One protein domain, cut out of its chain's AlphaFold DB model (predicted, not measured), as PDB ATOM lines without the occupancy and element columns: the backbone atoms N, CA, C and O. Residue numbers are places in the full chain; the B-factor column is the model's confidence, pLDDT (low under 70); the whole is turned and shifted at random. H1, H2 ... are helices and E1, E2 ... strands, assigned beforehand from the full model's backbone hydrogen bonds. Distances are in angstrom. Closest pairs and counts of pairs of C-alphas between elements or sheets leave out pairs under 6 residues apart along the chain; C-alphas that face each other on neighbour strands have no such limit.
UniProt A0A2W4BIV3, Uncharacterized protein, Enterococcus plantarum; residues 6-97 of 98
ATOM      1  N   ASP A   6     117.298 154.706  82.725       94.88
ATOM      2  CA  ASP A   6     116.089 155.451  83.032       94.88
ATOM      3  C   ASP A   6     116.361 156.944  82.926       94.88
ATOM      4  O   ASP A   6     117.489 157.414  83.125       94.88
ATOM      5  N   LEU A   7     115.300 157.681  82.637       94.88
ATOM      6  CA  LEU A   7     115.253 159.123  82.761       94.88
ATOM      7  C   LEU A   7     114.571 159.467  84.082       94.88
ATOM      8  O   LEU A   7     113.460 159.028  84.353       94.88
ATOM      9  N   VAL A   8     115.252 160.259  84.896       92.19
ATOM     10  CA  VAL A   8     114.727 160.815  86.136       92.19
ATOM     11  C   VAL A   8     114.492 162.304  85.929       92.19
ATOM     12  O   VAL A   8     115.418 163.011  85.519       92.19
ATOM     13  N   LEU A   9     113.282 162.761  86.231       90.56
ATOM     14  CA  LEU A   9     112.835 164.144  86.109       90.56
ATOM     15  C   LEU A   9     112.627 164.733  87.505       90.56
ATOM     16  O   LEU A   9     112.028 164.090  88.367       90.56
ATOM     17  N   PHE A  10     113.131 165.943  87.720       87.19
ATOM     18  CA  PHE A  10     112.914 166.740  88.925       87.19
ATOM     19  C   PHE A  10     112.130 167.984  88.516       87.19
ATOM     20  O   PHE A  10     112.630 168.784  87.725       87.19
ATOM     21  N   PHE A  11     110.913 168.129  89.026       83.69
ATOM     22  CA  PHE A  11     110.007 169.211  88.650       83.69
ATOM     23  C   PHE A  11     110.135 170.419  89.571       83.69
ATOM     24  O   PHE A  11     110.427 170.281  90.762       83.69
ATOM     25  N   ILE A  12     109.875 171.600  89.012       68.50
ATOM     26  CA  ILE A  12     109.776 172.840  89.782       68.50
ATOM     27  C   ILE A  12     108.395 172.878  90.438       68.50
ATOM     28  O   ILE A  12     107.391 173.077  89.762       68.50
ATOM     29  N   TYR A  13     108.344 172.752  91.763       62.22
ATOM     30  CA  TYR A  13     107.167 173.132  92.540       62.22
ATOM     31  C   TYR A  13     107.573 174.155  93.597       62.22
ATOM     32  O   TYR A  13     108.274 173.842  94.556       62.22
ATOM     33  N   GLU A  14     107.122 175.398  93.423       50.31
ATOM     34  CA  GLU A  14     107.212 176.455  94.438       50.31
ATOM     35  C   GLU A  14     106.115 176.301  95.508       50.31
ATOM     36  O   GLU A  14     105.484 177.281  95.902       50.31
ATOM     37  N   ASP A  15     105.838 175.087  95.985       48.59
ATOM     38  CA  ASP A  15     104.991 174.968  97.170       48.59
ATOM     39  C   ASP A  15     105.812 175.343  98.413       48.59
ATOM     40  O   ASP A  15     106.990 174.993  98.536       48.59
ATOM     41  N   GLU A  16     105.182 176.088  99.331       46.22
ATOM     42  CA  GLU A  16     105.783 176.767 100.499       46.22
ATOM     43  C   GLU A  16     106.607 175.856 101.440       46.22
ATOM     44  O   GLU A  16     107.313 176.357 102.319       46.22
ATOM     45  N   ASP A  17     106.566 174.537 101.237       53.81
ATOM     46  CA  ASP A  17     107.236 173.515 102.042       53.81
ATOM     47  C   ASP A  17     108.539 172.953 101.420       53.81
ATOM     48  O   ASP A  17     109.209 172.132 102.047       53.81
ATOM     49  N   GLY A  18     108.945 173.392 100.218       53.81
ATOM     50  CA  GLY A  18     110.246 173.033  99.623       53.81
ATOM     51  C   GLY A  18     110.374 171.578  99.146       53.81
ATOM     52  O   GLY A  18     111.479 171.029  99.131       53.81
ATOM     53  N   TYR A  19     109.258 170.943  98.780       54.44
ATOM     54  CA  TYR A  19     109.240 169.589  98.223       54.44
ATOM     55  C   TYR A  19     109.486 169.594  96.709       54.44
ATOM     56  O   TYR A  19     108.899 170.387  95.981       54.44
ATOM     57  N   PHE A  20     110.307 168.653  96.237       63.16
ATOM     58  CA  PHE A  20     110.527 168.404  94.810       63.16
ATOM     59  C   PHE A  20     109.704 167.188  94.378       63.16
ATOM     60  O   PHE A  20     109.876 166.102  94.939       63.16
ATOM     61  N   GLU A  21     108.826 167.345  93.385       76.19
ATOM     62  CA  GLU A  21     108.195 166.195  92.735       76.19
ATOM     63  C   GLU A  21     109.210 165.541  91.790       76.19
ATOM     64  O   GLU A  21     109.884 166.211  91.001       76.19
ATOM     65  N   THR A  22     109.351 164.220  91.900       83.56
ATOM     66  CA  THR A  22     110.262 163.439  91.061       83.56
ATOM     67  C   THR A  22     109.502 162.367  90.307       83.56
ATOM     68  O   THR A  22     108.760 161.597  90.919       83.56
ATOM     69  N   GLU A  23     109.772 162.248  89.013       87.19
ATOM     70  CA  GLU A  23     109.230 161.193  88.159       87.19
ATOM     71  C   GLU A  23     110.363 160.348  87.571       87.19
ATOM     72  O   GLU A  23     111.480 160.827  87.349       87.19
ATOM     73  N   ILE A  24     110.079 159.071  87.317       91.00
ATOM     74  CA  ILE A  24     110.995 158.164  86.631       91.00
ATOM     75  C   ILE A  24     110.329 157.553  85.398       91.00
ATOM     76  O   ILE A  24     109.276 156.926  85.484       91.00
ATOM     77  N   VAL A  25     111.002 157.684  84.257       93.44
ATOM     78  CA  VAL A  25     110.666 157.015  83.000       93.44
ATOM     79  C   VAL A  25     111.676 155.899  82.769       93.44
ATOM     80  O   VAL A  25     112.877 156.135  82.614       93.44
ATOM     81  N   GLU A  26     111.199 154.658  82.757       93.69
ATOM     82  CA  GLU A  26     112.069 153.485  82.731       93.69
ATOM     83  C   GLU A  26     112.438 153.024  81.322       93.69
ATOM     84  O   GLU A  26     111.640 153.106  80.388       93.69
ATOM     85  N   ASN A  27     113.620 152.412  81.198       95.00
ATOM     86  CA  ASN A  27     114.073 151.745  79.971       95.00
ATOM     87  C   ASN A  27     114.057 152.667  78.733       95.00
ATOM     88  O   ASN A  27     113.638 152.261  77.647       95.00
ATOM     89  N   VAL A  28     114.525 153.905  78.895       95.94
ATOM     90  CA  VAL A  28     114.580 154.928  77.845       95.94
ATOM     91  C   VAL A  28     115.691 154.603  76.844       95.94
ATOM     92  O   VAL A  28     116.877 154.565  77.186       95.94
ATOM     93  N   ILE A  29     115.294 154.391  75.588       95.38
ATOM     94  CA  ILE A  29     116.162 154.014  74.458       95.38
ATOM     95  C   ILE A  29     116.445 155.175  73.498       95.38
ATOM     96  O   ILE A  29     117.394 155.116  72.716       95.38
ATOM     97  N   VAL A  30     115.642 156.238  73.547       95.69
ATOM     98  CA  VAL A  30     115.879 157.488  72.820       95.69
ATOM     99  C   VAL A  30     115.662 158.637  73.786       95.69
ATOM    100  O   VAL A  30     114.642 158.672  74.464       95.69
ATOM    101  N   LEU A  31     116.601 159.579  73.816       96.38
ATOM    102  CA  LEU A  31     116.495 160.817  74.577       96.38
ATOM    103  C   LEU A  31     117.087 161.952  73.745       96.38
ATOM    104  O   LEU A  31     118.209 161.831  73.244       96.38
ATOM    105  N   LYS A  32     116.324 163.026  73.554       96.56
ATOM    106  CA  LYS A  32     116.728 164.197  72.774       96.56
ATOM    107  C   LYS A  32     116.288 165.459  73.485       96.56
ATOM    108  O   LYS A  32     115.156 165.537  73.937       96.56
ATOM    109  N   GLU A  33     117.160 166.450  73.492       95.88
ATOM    110  CA  GLU A  33     116.807 167.819  73.844       95.88
ATOM    111  C   GLU A  33     116.636 168.607  72.542       95.88
ATOM    112  O   GLU A  33     117.487 168.537  71.647       95.88
ATOM    113  N   ILE A  34     115.502 169.285  72.399       96.44
ATOM    114  CA  ILE A  34     115.143 170.084  71.231       96.44
ATOM    115  C   ILE A  34     114.929 171.514  71.704       96.44
ATOM    116  O   ILE A  34     114.204 171.739  72.665       96.44
ATOM    117  N   LYS A  35     115.541 172.470  71.005       96.56
ATOM    118  CA  LYS A  35     115.367 173.899  71.254       96.56
ATOM    119  C   LYS A  35     114.705 174.565  70.057       96.56
ATOM    120  O   LYS A  35     115.240 174.483  68.945       96.56
ATOM    121  N   ASP A  36     113.591 175.249  70.282       95.12
ATOM    122  CA  ASP A  36     113.017 176.158  69.298       95.12
ATOM    123  C   ASP A  36     113.810 177.473  69.305       95.12
ATOM    124  O   ASP A  36     114.017 178.111  70.332       95.12
ATOM    125  N   ILE A  37     114.316 177.883  68.144       94.62
ATOM    126  CA  ILE A  37     115.165 179.079  68.026       94.62
ATOM    127  C   ILE A  37     114.371 180.390  67.952       94.62
ATOM    128  O   ILE A  37     114.964 181.463  68.034       94.62
ATOM    129  N   ILE A  38     113.066 180.316  67.693       96.50
ATOM    130  CA  ILE A  38     112.167 181.464  67.572       96.50
ATOM    131  C   ILE A  38     111.535 181.758  68.929       96.50
ATOM    132  O   ILE A  38     111.492 182.922  69.322       96.50
ATOM    133  N   THR A  39     111.034 180.727  69.614       94.19
ATOM    134  CA  THR A  39     110.397 180.870  70.934       94.19
ATOM    135  C   THR A  39     111.382 180.725  72.090       94.19
ATOM    136  O   THR A  39     111.056 181.137  73.195       94.19
ATOM    137  N   GLU A  40     112.589 180.213  71.827       93.06
ATOM    138  CA  GLU A  40     113.605 179.853  72.829       93.06
ATOM    139  C   GLU A  40     113.189 178.715  73.777       93.06
ATOM    140  O   GLU A  40     113.963 178.375  74.670       93.06
ATOM    141  N   GLU A  41     112.031 178.090  73.541       94.00
ATOM    142  CA  GLU A  41     111.508 176.970  74.326       94.00
ATOM    143  C   GLU A  41     112.379 175.720  74.148       94.00
ATOM    144  O   GLU A  41     112.835 175.395  73.043       94.00
ATOM    145  N   GLU A  42     112.597 175.001  75.247       95.81
ATOM    146  CA  GLU A  42     113.375 173.766  75.275       95.81
ATOM    147  C   GLU A  42     112.479 172.597  75.691       95.81
ATOM    148  O   GLU A  42     111.689 172.677  76.628       95.81
ATOM    149  N   THR A  43     112.579 171.489  74.965       96.25
ATOM    150  CA  THR A  43     111.735 170.308  75.157       96.25
ATOM    151  C   THR A  43     112.596 169.060  75.177       96.25
ATOM    152  O   THR A  43     113.472 168.864  74.327       96.25
ATOM    153  N   LEU A  44     112.323 168.176  76.127       96.38
ATOM    154  CA  LEU A  44     112.938 166.867  76.214       96.38
ATOM    155  C   LEU A  44     111.996 165.831  75.596       96.38
ATOM    156  O   LEU A  44     110.865 165.664  76.035       96.38
ATOM    157  N   VAL A  45     112.466 165.123  74.573       97.19
ATOM    158  CA  VAL A  45     111.711 164.082  73.864       97.19
ATOM    159  C   VAL A  45     112.336 162.729  74.156       97.19
ATOM    160  O   VAL A  45     113.542 162.539  73.945       97.19
ATOM    161  N   TYR A  46     111.525 161.767  74.586       96.31
ATOM    162  CA  TYR A  46     112.002 160.434  74.938       96.31
ATOM    163  C   TYR A  46     111.166 159.302  74.338       96.31
ATOM    164  O   TYR A  46     110.029 159.465  73.901       96.31
ATOM    165  N   THR A  47     111.769 158.117  74.264       97.25
ATOM    166  CA  THR A  47     111.092 156.877  73.871       97.25
ATOM    167  C   THR A  47     111.626 155.724  74.701       97.25
ATOM    168  O   THR A  47     112.845 155.539  74.789       97.25
ATOM    169  N   SER A  48     110.725 154.935  75.270       95.31
ATOM    170  CA  SER A  48     111.036 153.760  76.077       95.31
ATOM    171  C   SER A  48     111.015 152.477  75.251       95.31
ATOM    172  O   SER A  48     110.474 152.412  74.145       95.31
ATOM    173  N   ALA A  49     111.645 151.430  75.778       94.44
ATOM    174  CA  ALA A  49     111.793 150.145  75.097       94.44
ATOM    175  C   ALA A  49     110.457 149.441  74.787       94.44
ATOM    176  O   ALA A  49     110.411 148.590  73.898       94.44
ATOM    177  N   ASP A  50     109.380 149.786  75.496       93.00
ATOM    178  CA  ASP A  50     108.021 149.292  75.242       93.00
ATOM    179  C   ASP A  50     107.320 150.000  74.064       93.00
ATOM    180  O   ASP A  50     106.231 149.596  73.657       93.00
ATOM    181  N   GLY A  51     107.964 151.017  73.483       93.19
ATOM    182  CA  GLY A  51     107.447 151.818  72.380       93.19
ATOM    183  C   GLY A  51     106.643 153.043  72.817       93.19
ATOM    184  O   GLY A  51     106.164 153.764  71.943       93.19
ATOM    185  N   SER A  52     106.497 153.296  74.122       93.62
ATOM    186  CA  SER A  52     105.941 154.556  74.615       93.62
ATOM    187  C   SER A  52     106.898 155.712  74.328       93.62
ATOM    188  O   SER A  52     108.121 155.566  74.375       93.62
ATOM    189  N   SER A  53     106.342 156.865  73.980       95.88
ATOM    190  CA  SER A  53     107.098 158.079  73.690       95.88
ATOM    191  C   SER A  53     106.310 159.284  74.150       95.88
ATOM    192  O   SER A  53     105.095 159.311  73.944       95.88
ATOM    193  N   ASP A  54     107.008 160.271  74.686       95.81
ATOM    194  CA  ASP A  54     106.409 161.526  75.118       95.81
ATOM    195  C   ASP A  54     107.406 162.680  74.978       95.81
ATOM    196  O   ASP A  54     108.591 162.478  74.668       95.81
ATOM    197  N   GLU A  55     106.903 163.886  75.200       94.81
ATOM    198  CA  GLU A  55     107.684 165.113  75.247       94.81
ATOM    199  C   GLU A  55     107.335 165.936  76.486       94.81
ATOM    200  O   GLU A  55     106.186 165.986  76.917       94.81
ATOM    201  N   ILE A  56     108.343 166.583  77.068       93.50
ATOM    202  CA  ILE A  56     108.181 167.397  78.268       93.50
ATOM    203  C   ILE A  56     108.892 168.737  78.118       93.50
ATOM    204  O   ILE A  56     110.037 168.790  77.658       93.50
ATOM    205  N   SER A  57     108.204 169.819  78.484       92.69
ATOM    206  CA  SER A  57     108.798 171.154  78.514       92.69
ATOM    207  C   SER A  57     109.871 171.216  79.596       92.69
ATOM    208  O   SER A  57     109.637 170.796  80.729       92.69
ATOM    209  N   LEU A  58     111.046 171.753  79.265       91.19
ATOM    210  CA  LEU A  58     112.092 171.991  80.259       91.19
ATOM    211  C   LEU A  58     111.797 173.202  81.152       91.19
ATOM    212  O   LEU A  58     112.462 173.354  82.170       91.19
ATOM    213  N   ASP A  59     110.778 174.004  80.844       88.81
ATOM    214  CA  ASP A  59     110.328 175.075  81.741       88.81
ATOM    215  C   ASP A  59     109.675 174.527  83.023       88.81
ATOM    216  O   ASP A  59     109.750 175.159  84.074       88.81
ATOM    217  N   ASP A  60     109.071 173.335  82.949       83.81
ATOM    218  CA  ASP A  60     108.438 172.655  84.089       83.81
ATOM    219  C   ASP A  60     109.432 171.758  84.860       83.81
ATOM    220  O   ASP A  60     109.160 171.292  85.972       83.81
ATOM    221  N   VAL A  61     110.611 171.509  84.279       87.38
ATOM    222  CA  VAL A  61     111.630 170.588  84.795       87.38
ATOM    223  C   VAL A  61     112.812 171.387  85.328       87.38
ATOM    224  O   VAL A  61     113.576 171.980  84.574       87.38
ATOM    225  N   GLU A  62     113.042 171.337  86.639       84.38
ATOM    226  CA  GLU A  62     114.200 172.001  87.242       84.38
ATOM    227  C   GLU A  62     115.496 171.345  86.767       84.38
ATOM    228  O   GLU A  62     116.504 172.010  86.517       84.38
ATOM    229  N   HIS A  63     115.488 170.009  86.697       86.38
ATOM    230  CA  HIS A  63     116.601 169.245  86.156       86.38
ATOM    231  C   HIS A  63     116.223 167.810  85.799       86.38
ATOM    232  O   HIS A  63     115.243 167.263  86.294       86.38
ATOM    233  N   TYR A  64     117.068 167.150  85.008       91.19
ATOM    234  CA  TYR A  64     116.908 165.738  84.674       91.19
ATOM    235  C   TYR A  64     118.230 164.957  84.712       91.19
ATOM    236  O   TYR A  64     119.338 165.498  84.606       91.19
ATOM    237  N   ARG A  65     118.131 163.635  84.892       92.62
ATOM    238  CA  ARG A  65     119.270 162.706  84.917       92.62
ATOM    239  C   ARG A  65     118.972 161.462  84.091       92.62
ATOM    240  O   ARG A  65     117.952 160.817  84.286       92.62
ATOM    241  N   TYR A  66     119.911 161.084  83.226       93.62
ATOM    242  CA  TYR A  66     119.868 159.821  82.490       93.62
ATOM    243  C   TYR A  66     120.860 158.833  83.108       93.62
ATOM    244  O   TYR A  66     122.079 158.999  82.993       93.62
ATOM    245  N   VAL A  67     120.343 157.835  83.820       92.12
ATOM    246  CA  VAL A  67     121.116 156.971  84.726       92.12
ATOM    247  C   VAL A  67     120.897 155.495  84.414       92.12
ATOM    248  O   VAL A  67     119.929 155.132  83.759       92.12
ATOM    249  N   SER A  68     121.811 154.625  84.859       92.19
ATOM    250  CA  SER A  68     121.603 153.171  84.765       92.19
ATOM    251  C   SER A  68     120.318 152.769  85.485       92.19
ATOM    252  O   SER A  68     120.031 153.282  86.567       92.19
ATOM    253  N   HIS A  69     119.603 151.796  84.922       90.06
ATOM    254  CA  HIS A  69     118.394 151.236  85.508       90.06
ATOM    255  C   HIS A  69     118.620 150.723  86.929       90.06
ATOM    256  O   HIS A  69     117.757 150.848  87.787       90.06
ATOM    257  N   ASN A  70     119.815 150.208  87.218       87.75
ATOM    258  CA  ASN A  70     120.169 149.703  88.544       87.75
ATOM    259  C   ASN A  70     120.876 150.753  89.414       87.75
ATOM    260  O   ASN A  70     121.475 150.403  90.434       87.75
ATOM    261  N   SER A  71     120.868 152.024  89.006       86.38
ATOM    262  CA  SER A  71     121.488 153.097  89.774       86.38
ATOM    263  C   SER A  71     120.782 153.305  91.111       86.38
ATOM    264  O   SER A  71     119.595 153.014  91.271       86.38
ATOM    265  N   HIS A  72     121.524 153.854  92.074       83.38
ATOM    266  CA  HIS A  72     120.967 154.225  93.370       83.38
ATOM    267  C   HIS A  72     119.752 155.149  93.223       83.38
ATOM    268  O   HIS A  72     118.720 154.915  93.839       83.38
ATOM    269  N   LEU A  73     119.865 156.154  92.349       84.06
ATOM    270  CA  LEU A  73     118.814 157.137  92.103       84.06
ATOM    271  C   LEU A  73     117.550 156.500  91.509       84.06
ATOM    272  O   LEU A  73     116.460 156.748  92.014       84.06
ATOM    273  N   SER A  74     117.692 155.644  90.492       86.25
ATOM    274  CA  SER A  74     116.549 154.935  89.901       86.25
ATOM    275  C   SER A  74     115.819 154.078  90.933       86.25
ATOM    276  O   SER A  74     114.595 154.112  91.032       86.25
ATOM    277  N   ASN A  75     116.572 153.319  91.731       84.94
ATOM    278  CA  ASN A  75     115.995 152.446  92.750       84.94
ATOM    279  C   ASN A  75     115.330 153.233  93.881       84.94
ATOM    280  O   ASN A  75     114.269 152.828  94.352       84.94
ATOM    281  N   TYR A  76     115.932 154.353  94.286       81.12
ATOM    282  CA  TYR A  76     115.376 155.256  95.283       81.12
ATOM    283  C   TYR A  76     113.988 155.759  94.856       81.12
ATOM    284  O   TYR A  76     113.011 155.505  95.558       81.12
ATOM    285  N   ILE A  77     113.865 156.345  93.660       81.81
ATOM    286  CA  ILE A  77     112.591 156.905  93.174       81.81
ATOM    287  C   ILE A  77     111.529 155.817  92.985       81.81
ATOM    288  O   ILE A  77     110.388 155.993  93.406       81.81
ATOM    289  N   ARG A  78     111.898 154.649  92.436       83.94
ATOM    290  CA  ARG A  78     110.980 153.497  92.326       83.94
ATOM    291  C   ARG A  78     110.425 153.037  93.658       83.94
ATOM    292  O   ARG A  78     109.274 152.609  93.720       83.94
ATOM    293  N   SER A  79     111.277 153.004  94.684       77.12
ATOM    294  CA  SER A  79     110.893 152.437  95.971       77.12
ATOM    295  C   SER A  79     109.753 153.220  96.606       77.12
ATOM    296  O   SER A  79     108.983 152.621  97.352       77.12
ATOM    297  N   ASN A  80     109.601 154.505  96.255       62.94
ATOM    298  CA  ASN A  80     108.534 155.396  96.711       62.94
ATOM    299  C   ASN A  80     108.360 155.407  98.245       62.94
ATOM    300  O   ASN A  80     107.362 155.904  98.770       62.94
ATOM    301  N   ASP A  81     109.337 154.856  98.970       48.19
ATOM    302  CA  ASP A  81     109.511 155.087 100.382       48.19
ATOM    303  C   ASP A  81     109.921 156.547 100.445       48.19
ATOM    304  O   ASP A  81     110.928 156.952  99.863       48.19
ATOM    305  N   ARG A  82     109.085 157.345 101.104       48.41
ATOM    306  CA  ARG A  82     109.381 158.720 101.502       48.41
ATOM    307  C   ARG A  82     110.555 158.716 102.486       48.41
ATOM    308  O   ARG A  82     110.386 159.041 103.655       48.41
ATOM    309  N   ALA A  83     111.715 158.244 102.058       44.50
ATOM    310  CA  ALA A  83     112.939 158.383 102.802       44.50
ATOM    311  C   ALA A  83     113.349 159.840 102.624       44.50
ATOM    312  O   ALA A  83     113.555 160.303 101.508       44.50
ATOM    313  N   ASP A  84     113.396 160.582 103.725       51.78
ATOM    314  CA  ASP A  84     113.953 161.927 103.734       51.78
ATOM    315  C   ASP A  84     115.407 161.826 103.249       51.78
ATOM    316  O   ASP A  84     116.297 161.368 103.977       51.78
ATOM    317  N   CYS A  85     115.627 162.176 101.980       53.22
ATOM    318  CA  CYS A  85     116.941 162.188 101.366       53.22
ATOM    319  C   CYS A  85     117.472 163.606 101.285       53.22
ATOM    320  O   CYS A  85     116.885 164.479 100.647       53.22
ATOM    321  N   GLU A  86     118.630 163.807 101.900       54.94
ATOM    322  CA  GLU A  86     119.391 165.038 101.756       54.94
ATOM    323  C   GLU A  86     120.336 164.900 100.565       54.94
ATOM    324  O   GLU A  86     121.033 163.893 100.421       54.94
ATOM    325  N   TRP A  87     120.381 165.926  99.721       64.88
ATOM    326  CA  TRP A  87     121.256 165.998  98.554       64.88
ATOM    327  C   TRP A  87     122.211 167.181  98.709       64.88
ATOM    328  O   TRP A  87     121.830 168.233  99.223       64.88
ATOM    329  N   ASP A  88     123.465 167.021  98.288       59.28
ATOM    330  CA  ASP A  88     124.444 168.104  98.338       59.28
ATOM    331  C   ASP A  88     124.175 169.145  97.248       59.28
ATOM    332  O   ASP A  88     123.319 168.984  96.380       59.28
ATOM    333  N   GLN A  89     124.928 170.244  97.275       48.00
ATOM    334  CA  GLN A  89     124.807 171.311  96.274       48.00
ATOM    335  C   GLN A  89     125.155 170.842  94.848       48.00
ATOM    336  O   GLN A  89     124.786 171.491  93.873       48.00
ATOM    337  N   CYS A  90     125.848 169.708  94.721       50.12
ATOM    338  CA  CYS A  90     126.128 169.026  93.459       50.12
ATOM    339  C   CYS A  90     125.073 167.949  93.126       50.12
ATOM    340  O   CYS A  90     125.182 167.284  92.093       50.12
ATOM    341  N   ARG A  91     124.042 167.814  93.967       53.50
ATOM    342  CA  ARG A  91     122.931 166.860  93.896       53.50
ATOM    343  C   ARG A  91     123.379 165.398  93.985       53.50
ATOM    344  O   ARG A  91     122.749 164.519  93.401       53.50
ATOM    345  N   ASN A  92     124.472 165.134  94.700       58.38
ATOM    346  CA  ASN A  92     124.809 163.792  95.168       58.38
ATOM    347  C   ASN A  92     124.055 163.513  96.463       58.38
ATOM    348  O   ASN A  92     123.847 164.416  97.271       58.38
ATOM    349  N   LEU A  93     123.682 162.259  96.679       59.28
ATOM    350  CA  LEU A  93     123.040 161.849  97.916       59.28
ATOM    351  C   LEU A  93     123.994 162.062  99.104       59.28
ATOM    352  O   LEU A  93     125.095 161.507  99.120       59.28
ATOM    353  N   ILE A  94     123.569 162.850 100.090       65.19
ATOM    354  CA  ILE A  94     124.266 163.041 101.367       65.19
ATOM    355  C   ILE A  94     123.869 161.934 102.339       65.19
ATOM    356  O   ILE A  94     124.742 161.315 102.950       65.19
ATOM    357  N   SER A  95     122.566 161.688 102.500       55.12
ATOM    358  CA  SER A  95     122.058 160.707 103.460       55.12
ATOM    359  C   SER A  95     120.633 160.257 103.165       55.12
ATOM    360  O   SER A  95     119.846 160.997 102.582       55.12
ATOM    361  N   GLU A  96     120.305 159.059 103.647       53.66
ATOM    362  CA  GLU A  96     118.973 158.455 103.628       53.66
ATOM    363  C   GLU A  96     118.585 158.129 105.072       53.66
ATOM    364  O   GLU A  96     119.379 157.513 105.795       53.66
ATOM    365  N   THR A  97     117.378 158.497 105.497       49.41
ATOM    366  CA  THR A  97     116.842 158.038 106.786       49.41
ATOM    367  C   THR A  97     115.794 156.957 106.534       49.41
ATOM    368  O   THR A  97     114.833 157.186 105.805       49.41
TER     369      THR A  97
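What this domain is: This is residues 6 to 97 of the 98 residues of an uncharacterized protein of Enterococcus plantarum (UniProt A0A2W4BIV3). Two small three-stranded sheets, E3 E4 E5 and E2 E1 E6, stand like the arms of a V, coming close near Asp 6 and Val 28. Helix H1 crosses the face of E2 E1 E6 that is turned away from the other sheet, and the small hairpin E7 E8 lies beyond at one end of the domain. The printed part has 92 residues, with eight named strands and one named helix in the order E1 E2 E3 E4 E5 E6 H1 E7 E8; its three sheets are antiparallel and its class is mostly strand. It is only just compact, close to loose, with a radius of gyration of the C-alphas of 14.3 A and spans of 44 by 33 by 20 A.

How they stand to each other: Look first at E3, residues 28 to 35, E4, residues 42 to 48, and E5, residues 53 to 57, a meander, each strand the antiparallel neighbour of the one before. In the hairpin E3 and E4, N 32 and O 45 are 2.9 A apart, within hydrogen-bond range; in the hairpin E4 and E5, N 44 and O 56 are 2.8 A apart. The other sheet has E1, residues 6 to 11, as its inner strand, with edge strands E2, residues 22 to 25, and E6, residues 61 to 68. Here N 9 and O 23 are 2.9 A apart in the hairpin E1 and E2, and N 8 and O 65 are 2.8 A apart between the antiparallel E1 and E6. Between the sheets, the closest C-alphas of E1 and E3 are those of Asp 6 and Val 28, 5.4 A apart, while E1 and E4 are apart. H1, residues 72 to 79, is on the sheet E2 E1 E6 at a height over the sheet of 8.8 A, across the strands at 74 degrees to E1 on the local plane. It lies only just over E2 and E1, with 3 C-alphas falling on each. The closest C-alphas of E2 and H1 are those of Ile 24 and Ile 77, 6.9 A apart. In H1 every O i to N i+4 pair is within hydrogen-bond range. E7, residues 85 to 87, and E8, residues 93 to 96, form a hairpin with N 94 and O 86 2.8 A apart; both are apart from E1.

Where its parts are: Find C-alpha 28 at (114.580, 154.928, 77.845), where E3 begins and runs 20.1 A; E4 spans 20.2 A and E5 14.0 A. E1 begins at C-alpha 6 at (116.089, 155.451, 83.032) and spans 16.1 A; E6 spans 20.1 A, and H1 10.6 A. E8 ends at C-alpha 96 at (118.973, 158.455, 103.628).

The domain as a whole: The C-alphas of Ile 38 and Thr 97, the two farthest apart, are 45.9 A apart. The printed part has no cut, and no link is long. The mean pLDDT of the printed part is 80.6; look for values under 70 in residues 12 to 20 and 80 to 97.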